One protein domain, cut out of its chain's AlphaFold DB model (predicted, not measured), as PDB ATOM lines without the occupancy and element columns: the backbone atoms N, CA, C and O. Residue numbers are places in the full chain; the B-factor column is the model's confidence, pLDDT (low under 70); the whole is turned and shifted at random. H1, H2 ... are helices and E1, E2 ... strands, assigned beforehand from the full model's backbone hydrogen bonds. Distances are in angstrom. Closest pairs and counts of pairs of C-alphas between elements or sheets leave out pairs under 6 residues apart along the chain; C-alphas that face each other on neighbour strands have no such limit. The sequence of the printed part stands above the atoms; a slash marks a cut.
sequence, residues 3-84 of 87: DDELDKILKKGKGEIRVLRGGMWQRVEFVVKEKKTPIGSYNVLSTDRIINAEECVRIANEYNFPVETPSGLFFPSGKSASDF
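Overview. This is residues 3 to 84 of the 87 residues of an uncharacterized protein of Candidatus Micrarchaeota archaeon (UniProt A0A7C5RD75). A long, twisted and bowed ribbon of three antiparallel strands, E1, E2 and E3, makes the length of this domain, and the short hairpin of E4 and E5 extends the sheet beyond E3. H2 packs on E4, E5 and the E1 end of the ribbon, while H1 packs over E1 and E2 on the same face, making two layers, helices on one face of a sheet. The printed part has 82 residues, with two named helices and five named strands in the order H1, E1, E2, E3, H2, E4, E5. The mixed sheet has the order E1, E2, E3, E4, E5, and the class is mixed, helices and strands. The whole is compact, with a radius of gyration of the C-alphas of 12.0 A, and elongated in outline, spanning 37 by 24 by 21 A.

Along the chain. Find C-alpha 3 at (4.933, 19.609, 27.541); from there H1 runs over residues 3 to 12, 14.2 A. E1 follows, residues 14 to 21, 20.0 A, and bends by 54 degrees at residue 18. Look for E2 from C-alpha 24 at (7.141, 9.853, 4.747); it covers residues 24 to 37, 34.4 A, and bends by 64 degrees at residue 34. E3 is residues 40 to 46, 17.7 A, and H2 residues 53 to 63, 15.4 A. E4 is residues 67 to 69; E5, residues 72 to 74, ends at C-alpha 74 (11.257, 1.552, 23.727).

Arrangement. Start with the meander E1, E2, E3, each strand the antiparallel neighbour of the one before. The pairing is staggered: E2 pairs with E1 over residues 24 to 31, with N 17 and O 28 2.9 A apart, and with E3 over residues 31 to 37, with N 33 and O 44 2.9 A apart. E3 and E4 are parallel, with N 68 and O 45 at 2.7 A; E3, H2, E4 form a strand-helix-strand unit, two parallel neighbour strands with a helix between, with a right-handed crossover. The hairpin E4 and E5 has N 67 and O 74 at 2.9 A. H1 is on the sheet at a height of 9.1 A, over E1 and E2; its closest C-alphas to E2 are those of Leu 10 and Val 32, 6.5 A. H2 is on the same face at a height of 6.6 A, over none of the strands, but only just, with 2 of its C-alphas falling on E4; the closest C-alphas of H2 and E4 are those of Ala 60 and Val 67, 5.8 A. In H1 and H2 every O i to N i+4 pair is within hydrogen-bond range.

Size, cuts and confidence. The two C-alphas farthest apart, those of Met 24 and Pro 38, are 37.9 A apart. The printed part has no cut, and no link is long. Look at residues 3 to 4 for pLDDT under 70; the mean of the printed part is 88.4.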
ATOM      1  N   ASP A   3       5.506  20.171  26.306       58.81
ATOM      2  CA  ASP A   3       4.933  19.609  27.541       58.81
ATOM      3  C   ASP A   3       3.395  19.632  27.539       58.81
ATOM      4  O   ASP A   3       2.746  18.701  28.009       58.81
ATOM      5  N   ASP A   4       2.810  20.658  26.917       69.94
ATOM      6  CA  ASP A   4       1.361  20.848  26.806       69.94
ATOM      7  C   ASP A   4       0.690  19.803  25.891       69.94
ATOM      8  O   ASP A   4      -0.466  19.436  26.099       69.94
ATOM      9  N   GLU A   5       1.402  19.291  24.879       75.19
ATOM     10  CA  GLU A   5       0.896  18.211  24.024       75.19
ATOM     11  C   GLU A   5       0.895  16.883  24.775       75.19
ATOM     12  O   GLU A   5      -0.127  16.202  24.780       75.19
ATOM     13  N   LEU A   6       1.983  16.540  25.473       76.44
ATOM     14  CA  LEU A   6       2.035  15.304  26.254       76.44
ATOM     15  C   LEU A   6       0.968  15.287  27.349       76.44
ATOM     16  O   LEU A   6       0.252  14.299  27.488       76.44
ATOM     17  N   ASP A   7       0.812  16.386  28.086       81.38
ATOM     18  CA  ASP A   7      -0.200  16.497  29.136       81.38
ATOM     19  C   ASP A   7      -1.622  16.324  28.574       81.38
ATOM     20  O   ASP A   7      -2.448  15.617  29.155       81.38
ATOM     21  N   LYS A   8      -1.899  16.855  27.373       82.25
ATOM     22  CA  LYS A   8      -3.167  16.610  26.662       82.25
ATOM     23  C   LYS A   8      -3.349  15.145  26.287       82.25
ATOM     24  O   LYS A   8      -4.460  14.635  26.428       82.25
ATOM     25  N   ILE A   9      -2.300  14.479  25.810       84.06
ATOM     26  CA  ILE A   9      -2.340  13.055  25.449       84.06
ATOM     27  C   ILE A   9      -2.605  12.205  26.692       84.06
ATOM     28  O   ILE A   9      -3.466  11.328  26.665       84.06
ATOM     29  N   LEU A  10      -1.929  12.513  27.801       83.75
ATOM     30  CA  LEU A  10      -2.112  11.838  29.084       83.75
ATOM     31  C   LEU A  10      -3.518  12.060  29.652       83.75
ATOM     32  O   LEU A  10      -4.151  11.095  30.076       83.75
ATOM     33  N   LYS A  11      -4.048  13.287  29.591       84.31
ATOM     34  CA  LYS A  11      -5.414  13.613  30.043       84.31
ATOM     35  C   LYS A  11      -6.502  12.976  29.182       84.31
ATOM     36  O   LYS A  11      -7.522  12.547  29.711       84.31
ATOM     37  N   LYS A  12      -6.309  12.917  27.861       87.38
ATOM     38  CA  LYS A  12      -7.263  12.292  26.928       87.38
ATOM     39  C   LYS A  12      -7.119  10.772  26.852       87.38
ATOM     40  O   LYS A  12      -7.987  10.115  26.285       87.38
ATOM     41  N   GLY A  13      -6.014  10.223  27.358       87.81
ATOM     42  CA  GLY A  13      -5.645   8.817  27.208       87.81
ATOM     43  C   GLY A  13      -5.222   8.430  25.787       87.81
ATOM     44  O   GLY A  13      -4.976   7.254  25.531       87.81
ATOM     45  N   LYS A  14      -5.143   9.388  24.855       89.88
ATOM     46  CA  LYS A  14      -4.733   9.167  23.465       89.88
ATOM     47  C   LYS A  14      -4.291  10.448  22.765       89.88
ATOM     48  O   LYS A  14      -4.690  11.547  23.154       89.88
ATOM     49  N   GLY A  15      -3.484  10.296  21.722       88.56
ATOM     50  CA  GLY A  15      -2.824  11.388  21.021       88.56
ATOM     51  C   GLY A  15      -2.321  11.008  19.644       88.56
ATOM     52  O   GLY A  15      -1.881   9.886  19.437       88.56
ATOM     53  N   GLU A  16      -2.333  11.954  18.713       90.69
ATOM     54  CA  GLU A  16      -1.691  11.770  17.414       90.69
ATOM     55  C   GLU A  16      -0.258  12.293  17.474       90.69
ATOM     56  O   GLU A  16      -0.035  13.472  17.737       90.69
ATOM     57  N   ILE A  17       0.714  11.427  17.197       89.88
ATOM     58  CA  ILE A  17       2.126  11.800  17.132       89.88
ATOM     59  C   ILE A  17       2.582  11.701  15.683       89.88
ATOM     60  O   ILE A  17       2.236  10.772  14.948       89.88
ATOM     61  N   ARG A  18       3.361  12.693  15.251       90.94
ATOM     62  CA  ARG A  18       3.976  12.693  13.929       90.94
ATOM     63  C   ARG A  18       5.193  11.769  13.939       90.94
ATOM     64  O   ARG A  18       6.151  12.019  14.668       90.94
ATOM     65  N   VAL A  19       5.145  10.738  13.104       89.69
ATOM     66  CA  VAL A  19       6.185   9.715  12.973       89.69
ATOM     67  C   VAL A  19       6.683   9.646  11.534       89.69
ATOM     68  O   VAL A  19       5.918   9.842  10.585       89.69
ATOM     69  N   LEU A  20       7.971   9.394  11.357       86.69
ATOM     70  CA  LEU A  20       8.598   9.169  10.066       86.69
ATOM     71  C   LEU A  20       8.552   7.675   9.736       86.69
ATOM     72  O   LEU A  20       9.157   6.858  10.423       86.69
ATOM     73  N   ARG A  21       7.854   7.309   8.659       81.12
ATOM     74  CA  ARG A  21       7.728   5.921   8.205       81.12
ATOM     75  C   ARG A  21       8.084   5.823   6.728       81.12
ATOM     76  O   ARG A  21       7.439   6.446   5.892       81.12
ATOM     77  N   GLY A  22       9.128   5.056   6.406       78.06
ATOM     78  CA  GLY A  22       9.581   4.872   5.020       78.06
ATOM     79  C   GLY A  22       9.925   6.186   4.305       78.06
ATOM     80  O   GLY A  22       9.643   6.324   3.122       78.06
ATOM     81  N   GLY A  23      10.454   7.177   5.035       81.56
ATOM     82  CA  GLY A  23      10.758   8.513   4.503       81.56
ATOM     83  C   GLY A  23       9.558   9.466   4.399       81.56
ATOM     84  O   GLY A  23       9.742  10.629   4.049       81.56
ATOM     85  N   MET A  24       8.344   9.023   4.743       85.44
ATOM     86  CA  MET A  24       7.141   9.853   4.747       85.44
ATOM     87  C   MET A  24       6.696  10.176   6.173       85.44
ATOM     88  O   MET A  24       6.606   9.303   7.035       85.44
ATOM     89  N   TRP A  25       6.372  11.442   6.422       88.94
ATOM     90  CA  TRP A  25       5.770  11.852   7.684       88.94
ATOM     91  C   TRP A  25       4.294  11.467   7.726       88.94
ATOM     92  O   TRP A  25       3.512  11.898   6.880       88.94
ATOM     93  N   GLN A  26       3.908  10.708   8.745       90.31
ATOM     94  CA  GLN A  26       2.530  10.292   8.984       90.31
ATOM     95  C   GLN A  26       2.130  10.624  10.423       90.31
ATOM     96  O   GLN A  26       2.973  10.678  11.316       90.31
ATOM     97  N   ARG A  27       0.841  10.877  10.658       91.12
ATOM     98  CA  ARG A  27       0.295  10.980  12.016       91.12
ATOM     99  C   ARG A  27      -0.211   9.608  12.429       91.12
ATOM    100  O   ARG A  27      -0.986   8.999  11.695       91.12
ATOM    101  N   VAL A  28       0.262   9.120  13.568       91.31
ATOM    102  CA  VAL A  28      -0.146   7.836  14.139       91.31
ATOM    103  C   VAL A  28      -0.797   8.097  15.485       91.31
ATOM    104  O   VAL A  28      -0.274   8.869  16.288       91.31
ATOM    105  N   GLU A  29      -1.946   7.466  15.720       92.56
ATOM    106  CA  GLU A  29      -2.599   7.502  17.024       92.56
ATOM    107  C   GLU A  29      -1.835   6.593  17.998       92.56
ATOM    108  O   GLU A  29      -1.569   5.417  17.727       92.56
ATOM    109  N   PHE A  30      -1.481   7.168  19.138       93.44
ATOM    110  CA  PHE A  30      -0.960   6.494  20.311       93.44
ATOM    111  C   PHE A  30      -1.999   6.579  21.418       93.44
ATOM    112  O   PHE A  30      -2.620   7.619  21.635       93.44
ATOM    113  N   VAL A  31      -2.160   5.489  22.151       93.88
ATOM    114  CA  VAL A  31      -3.032   5.397  23.319       93.88
ATOM    115  C   VAL A  31      -2.188   5.194  24.565       93.88
ATOM    116  O   VAL A  31      -1.200   4.464  24.551       93.88
ATOM    117  N   VAL A  32      -2.568   5.828  25.664       93.19
ATOM    118  CA  VAL A  32      -1.894   5.652  26.948       93.19
ATOM    119  C   VAL A  32      -2.399   4.354  27.563       93.19
ATOM    120  O   VAL A  32      -3.579   4.234  27.886       93.19
ATOM    121  N   LYS A  33      -1.514   3.371  27.722       92.06
ATOM    122  CA  LYS A  33      -1.819   2.104  28.395       92.06
ATOM    123  C   LYS A  33      -1.037   1.990  29.686       92.06
ATOM    124  O   LYS A  33       0.126   2.372  29.745       92.06
ATOM    125  N   GLU A  34      -1.658   1.412  30.705       90.88
ATOM    126  CA  GLU A  34      -0.937   0.994  31.901       90.88
ATOM    127  C   GLU A  34      -0.305  -0.379  31.659       90.88
ATOM    128  O   GLU A  34      -0.988  -1.353  31.335       90.88
ATOM    129  N   LYS A  35       1.013  -0.458  31.827       89.19
ATOM    130  CA  LYS A  35       1.789  -1.687  31.753       89.19
ATOM    131  C   LYS A  35       2.153  -2.138  33.159       89.19
ATOM    132  O   LYS A  35       2.751  -1.389  33.928       89.19
ATOM    133  N   LYS A  36       1.793  -3.379  33.489       87.06
ATOM    134  CA  LYS A  36       2.142  -4.022  34.760       87.06
ATOM    135  C   LYS A  36       3.448  -4.788  34.600       87.06
ATOM    136  O   LYS A  36       3.590  -5.591  33.681       87.06
ATOM    137  N   THR A  37       4.389  -4.547  35.500       85.38
ATOM    138  CA  THR A  37       5.677  -5.243  35.569       85.38
ATOM    139  C   THR A  37       5.941  -5.719  36.998       85.38
ATOM    140  O   THR A  37       5.297  -5.221  37.921       85.38
ATOM    141  N   PRO A  38       6.878  -6.661  37.223       84.75
ATOM    142  CA  PRO A  38       7.194  -7.146  38.571       84.75
ATOM    143  C   PRO A  38       7.628  -6.044  39.548       84.75
ATOM    144  O   PRO A  38       7.447  -6.181  40.751       84.75
ATOM    145  N   ILE A  39       8.183  -4.948  39.025       84.25
ATOM    146  CA  ILE A  39       8.640  -3.788  39.800       84.25
ATOM    147  C   ILE A  39       7.542  -2.738  40.042       84.25
ATOM    148  O   ILE A  39       7.784  -1.782  40.768       84.25
ATOM    149  N   GLY A  40       6.354  -2.897  39.446       87.38
ATOM    150  CA  GLY A  40       5.216  -1.981  39.575       87.38
ATOM    151  C   GLY A  40       4.495  -1.720  38.250       87.38
ATOM    152  O   GLY A  40       4.787  -2.349  37.227       87.38
ATOM    153  N   SER A  41       3.532  -0.797  38.254       89.06
ATOM    154  CA  SER A  41       2.833  -0.354  37.044       89.06
ATOM    155  C   SER A  41       3.302   1.027  36.584       89.06
ATOM    156  O   SER A  41       3.631   1.904  37.387       89.06
ATOM    157  N   TYR A  42       3.342   1.224  35.268       91.19
ATOM    158  CA  TYR A  42       3.644   2.512  34.647       91.19
ATOM    159  C   TYR A  42       2.849   2.701  33.363       91.19
ATOM    160  O   TYR A  42       2.377   1.746  32.753       91.19
ATOM    161  N   ASN A  43       2.698   3.952  32.948       91.81
ATOM    162  CA  ASN A  43       1.997   4.289  31.718       91.81
ATOM    163  C   ASN A  43       2.963   4.263  30.526       91.81
ATOM    164  O   ASN A  43       4.107   4.690  30.655       91.81
ATOM    165  N   VAL A  44       2.485   3.807  29.369       93.38
ATOM    166  CA  VAL A  44       3.211   3.772  28.093       93.38
ATOM    167  C   VAL A  44       2.347   4.320  26.964       93.38
ATOM    168  O   VAL A  44       1.125   4.171  26.986       93.38
ATOM    169  N   LEU A  45       2.974   4.927  25.959       93.12
ATOM    170  CA  LEU A  45       2.324   5.281  24.698       93.12
ATOM    171  C   LEU A  45       2.319   4.054  23.788       93.12
ATOM    172  O   LEU A  45       3.347   3.698  23.233       93.12
ATOM    173  N   SER A  46       1.175   3.397  23.650       93.81
ATOM    174  CA  SER A  46       0.999   2.173  22.869       93.81
ATOM    175  C   SER A  46       0.355   2.482  21.519       93.81
ATOM    176  O   SER A  46      -0.586   3.269  21.442       93.81
ATOM    177  N   THR A  47       0.822   1.848  20.450       93.00
ATOM    178  CA  THR A  47       0.169   1.879  19.132       93.00
ATOM    179  C   THR A  47       0.165   0.484  18.516       93.00
ATOM    180  O   THR A  47       1.003  -0.357  18.837       93.00
ATOM    181  N   ASP A  48      -0.799   0.218  17.640       91.31
ATOM    182  CA  ASP A  48      -0.893  -1.006  16.840       91.31
ATOM    183  C   ASP A  48      -0.081  -0.914  15.536       91.31
ATOM    184  O   ASP A  48       0.074  -1.899  14.809       91.31
ATOM    185  N   ARG A  49       0.460   0.267  15.220       89.69
ATOM    186  CA  ARG A  49       1.250   0.496  14.011       89.69
ATOM    187  C   ARG A  49       2.691   0.035  14.188       89.69
ATOM    188  O   ARG A  49       3.343   0.318  15.189       89.69
ATOM    189  N   ILE A  50       3.214  -0.626  13.156       87.88
ATOM    190  CA  ILE A  50       4.633  -0.978  13.068       87.88
ATOM    191  C   ILE A  50       5.425   0.283  12.714       87.88
ATOM    192  O   ILE A  50       5.275   0.833  11.617       87.88
ATOM    193  N   ILE A  51       6.264   0.713  13.653       89.62
ATOM    194  CA  ILE A  51       7.169   1.859  13.549       89.62
ATOM    195  C   ILE A  51       8.596   1.328  13.734       89.62
ATOM    196  O   ILE A  51       8.819   0.376  14.481       89.62
ATOM    197  N   ASN A  52       9.564   1.893  13.015       89.44
ATOM    198  CA  ASN A  52      10.966   1.509  13.155       89.44
ATOM    199  C   ASN A  52      11.505   1.887  14.544       89.44
ATOM    200  O   ASN A  52      11.144   2.915  15.115       89.44
ATOM    201  N   ALA A  53      12.424   1.069  15.056       88.69
ATOM    202  CA  ALA A  53      13.012   1.249  16.382       88.69
ATOM    203  C   ALA A  53      13.624   2.646  16.590       88.69
ATOM    204  O   ALA A  53      13.410   3.255  17.633       88.69
ATOM    205  N   GLU A  54      14.339   3.174  15.591       89.94
ATOM    206  CA  GLU A  54      14.961   4.506  15.652       89.94
ATOM    207  C   GLU A  54      13.939   5.618  15.912       89.94
ATOM    208  O   GLU A  54      14.161   6.494  16.749       89.94
ATOM    209  N   GLU A  55      12.788   5.556  15.244       91.12
ATOM    210  CA  GLU A  55      11.735   6.553  15.399       91.12
ATOM    211  C   GLU A  55      11.013   6.398  16.739       91.12
ATOM    212  O   GLU A  55      10.722   7.393  17.400       91.12
ATOM    213  N   CYS A  56      10.794   5.162  17.198       91.38
ATOM    214  CA  CYS A  56      10.267   4.906  18.539       91.38
ATOM    215  C   CYS A  56      11.174   5.494  19.625       91.38
ATOM    216  O   CYS A  56      10.681   6.139  20.548       91.38
ATOM    217  N   VAL A  57      12.495   5.322  19.503       92.25
ATOM    218  CA  VAL A  57      13.479   5.905  20.430       92.25
ATOM    219  C   VAL A  57      13.469   7.432  20.343       92.25
ATOM    220  O   VAL A  57      13.502   8.101  21.377       92.25
ATOM    221  N   ARG A  58      13.361   8.007  19.136       92.56
ATOM    222  CA  ARG A  58      13.230   9.460  18.944       92.56
ATOM    223  C   ARG A  58      12.001  10.014  19.665       92.56
ATOM    224  O   ARG A  58      12.133  10.991  20.397       92.56
ATOM    225  N   ILE A  59      10.837   9.388  19.488       91.25
ATOM    226  CA  ILE A  59       9.582   9.773  20.150       91.25
ATOM    227  C   ILE A  59       9.724   9.615  21.665       91.25
ATOM    228  O   ILE A  59       9.393  10.535  22.407       91.25
ATOM    229  N   ALA A  60      10.264   8.489  22.134       92.19
ATOM    230  CA  ALA A  60      10.444   8.254  23.561       92.19
ATOM    231  C   ALA A  60      11.330   9.330  24.208       92.19
ATOM    232  O   ALA A  60      10.999   9.845  25.272       92.19
ATOM    233  N   ASN A  61      12.411   9.728  23.535       92.50
ATOM    234  CA  ASN A  61      13.271  10.829  23.964       92.50
ATOM    235  C   ASN A  61      12.571  12.190  23.912       92.50
ATOM    236  O   ASN A  61      12.682  12.969  24.853       92.50
ATOM    237  N   GLU A  62      11.839  12.472  22.835       90.50
ATOM    238  CA  GLU A  62      11.147  13.747  22.632       90.50
ATOM    239  C   GLU A  62      10.074  14.005  23.694       90.50
ATOM    240  O   GLU A  62       9.974  15.115  24.211       90.50
ATOM    241  N   TYR A  63       9.299  12.976  24.038       88.62
ATOM    242  CA  TYR A  63       8.244  13.060  25.049       88.62
ATOM    243  C   TYR A  63       8.720  12.638  26.440       88.62
ATOM    244  O   TYR A  63       7.947  12.693  27.392       88.62
ATOM    245  N   ASN A  64       9.977  12.209  26.573       89.62
ATOM    246  CA  ASN A  64      10.530  11.651  27.804       89.62
ATOM    247  C   ASN A  64       9.633  10.555  28.415       89.62
ATOM    248  O   ASN A  64       9.465  10.479  29.634       89.62
ATOM    249  N   PHE A  65       9.016   9.739  27.558       91.19
ATOM    250  CA  PHE A  65       7.945   8.816  27.913       91.19
ATOM    251  C   PHE A  65       8.120   7.481  27.177       91.19
ATOM    252  O   PHE A  65       8.490   7.488  26.003       91.19
ATOM    253  N   PRO A  66       7.874   6.327  27.816       92.94
ATOM    254  CA  PRO A  66       8.041   5.029  27.168       92.94
ATOM    255  C   PRO A  66       7.010   4.796  26.055       92.94
ATOM    256  O   PRO A  66       5.828   5.120  26.200       92.94
ATOM    257  N   VAL A  67       7.461   4.184  24.957       94.25
ATOM    258  CA  VAL A  67       6.666   3.920  23.750       94.25
ATOM    259  C   VAL A  67       6.609   2.421  23.475       94.25
ATOM    260  O   VAL A  67       7.633   1.756  23.349       94.25
ATOM    261  N   GLU A  68       5.403   1.884  23.350       93.81
ATOM    262  CA  GLU A  68       5.125   0.496  23.012       93.81
ATOM    263  C   GLU A  68       4.557   0.388  21.593       93.81
ATOM    264  O   GLU A  68       3.617   1.080  21.207       93.81
ATOM    265  N   THR A  69       5.115  -0.531  20.817       93.00
ATOM    266  CA  THR A  69       4.661  -0.867  19.463       93.00
ATOM    267  C   THR A  69       4.641  -2.389  19.307       93.00
ATOM    268  O   THR A  69       5.210  -3.090  20.152       93.00
ATOM    269  N   PRO A  70       4.084  -2.941  18.214       91.31
ATOM    270  CA  PRO A  70       4.186  -4.375  17.940       91.31
ATOM    271  C   PRO A  70       5.638  -4.866  17.833       91.31
ATOM    272  O   PRO A  70       5.910  -6.039  18.059       91.31
ATOM    273  N   SER A  71       6.575  -3.971  17.504       88.81
ATOM    274  CA  SER A  71       8.005  -4.273  17.406       88.81
ATOM    275  C   SER A  71       8.705  -4.361  18.763       88.81
ATOM    276  O   SER A  71       9.804  -4.901  18.837       88.81
ATOM    277  N   GLY A  72       8.102  -3.833  19.830       90.94
ATOM    278  CA  GLY A  72       8.681  -3.856  21.167       90.94
ATOM    279  C   GLY A  72       8.384  -2.608  21.990       90.94
ATOM    280  O   GLY A  72       7.629  -1.718  21.587       90.94
ATOM    281  N   LEU A  73       9.002  -2.566  23.170       92.19
ATOM    282  CA  LEU A  73       8.938  -1.457  24.113       92.19
ATOM    283  C   LEU A  73      10.250  -0.673  24.074       92.19
ATOM    284  O   LEU A  73      11.324  -1.246  24.250       92.19
ATOM    285  N   PHE A  74      10.141   0.634  23.880       94.12
ATOM    286  CA  PHE A  74      11.257   1.552  23.727       94.12
ATOM    287  C   PHE A  74      11.215   2.592  24.840       94.12
ATOM    288  O   PHE A  74      10.178   3.201  25.112       94.12
ATOM    289  N   PHE A  75      12.359   2.785  25.487       93.12
ATOM    290  CA  PHE A  75      12.533   3.757  26.557       93.12
ATOM    291  C   PHE A  75      13.369   4.941  26.070       93.12
ATOM    292  O   PHE A  75      14.155   4.789  25.129       93.12
ATOM    293  N   PRO A  76      13.235   6.109  26.718       92.56
ATOM    294  CA  PRO A  76      14.160   7.207  26.501       92.56
ATOM    295  C   PRO A  76      15.586   6.773  26.858       92.56
ATOM    296  O   PRO A  76      15.804   5.960  27.759       92.56
ATOM    297  N   SER A  77      16.566   7.337  26.168       88.31
ATOM    298  CA  SER A  77      17.982   7.071  26.376       88.31
ATOM    299  C   SER A  77      18.371   7.309  27.836       88.31
ATOM    300  O   SER A  77      18.134   8.378  28.394       88.31
ATOM    301  N   GLY A  78      18.970   6.290  28.457       87.25
ATOM    302  CA  GLY A  78      19.399   6.335  29.857       87.25
ATOM    303  C   GLY A  78      18.289   6.100  30.885       87.25
ATOM    304  O   GLY A  78      18.581   6.135  32.075       87.25
ATOM    305  N   LYS A  79      17.048   5.838  30.456       88.62
ATOM    306  CA  LYS A  79      15.934   5.491  31.343       88.62
ATOM    307  C   LYS A  79      15.479   4.053  31.147       88.62
ATOM    308  O   LYS A  79      15.631   3.457  30.083       88.62
ATOM    309  N   SER A  80      14.885   3.509  32.195       87.75
ATOM    310  CA  SER A  80      14.400   2.138  32.269       87.75
ATOM    311  C   SER A  80      12.978   2.096  32.824       87.75
ATOM    312  O   SER A  80      12.444   3.108  33.271       87.75
ATOM    313  N   ALA A  81      12.355   0.916  32.831       84.94
ATOM    314  CA  ALA A  81      11.027   0.732  33.417       84.94
ATOM    315  C   ALA A  81      10.939   1.249  34.866       84.94
ATOM    316  O   ALA A  81       9.934   1.854  35.231       84.94
ATOM    317  N   SER A  82      12.003   1.075  35.658       85.25
ATOM    318  CA  SER A  82      12.081   1.504  37.060       85.25
ATOM    319  C   SER A  82      11.917   3.012  37.251       85.25
ATOM    320  O   SER A  82      11.390   3.434  38.275       85.25
ATOM    321  N   ASP A  83      12.315   3.818  36.265       86.00
ATOM    322  CA  ASP A  83      12.210   5.281  36.310       86.00
ATOM    323  C   ASP A  83      10.774   5.788  36.106       86.00
ATOM    324  O   ASP A  83      10.481   6.952  36.377       86.00
ATOM    325  N   PHE A  84       9.875   4.927  35.615       86.44
ATOM    326  CA  PHE A  84       8.490   5.275  35.285       86.44
ATOM    327  C   PHE A  84       7.457   4.617  36.199       86.44
ATOM    328  O   PHE A  84       6.270   4.940  36.093       86.44
TER     329      PHE A  84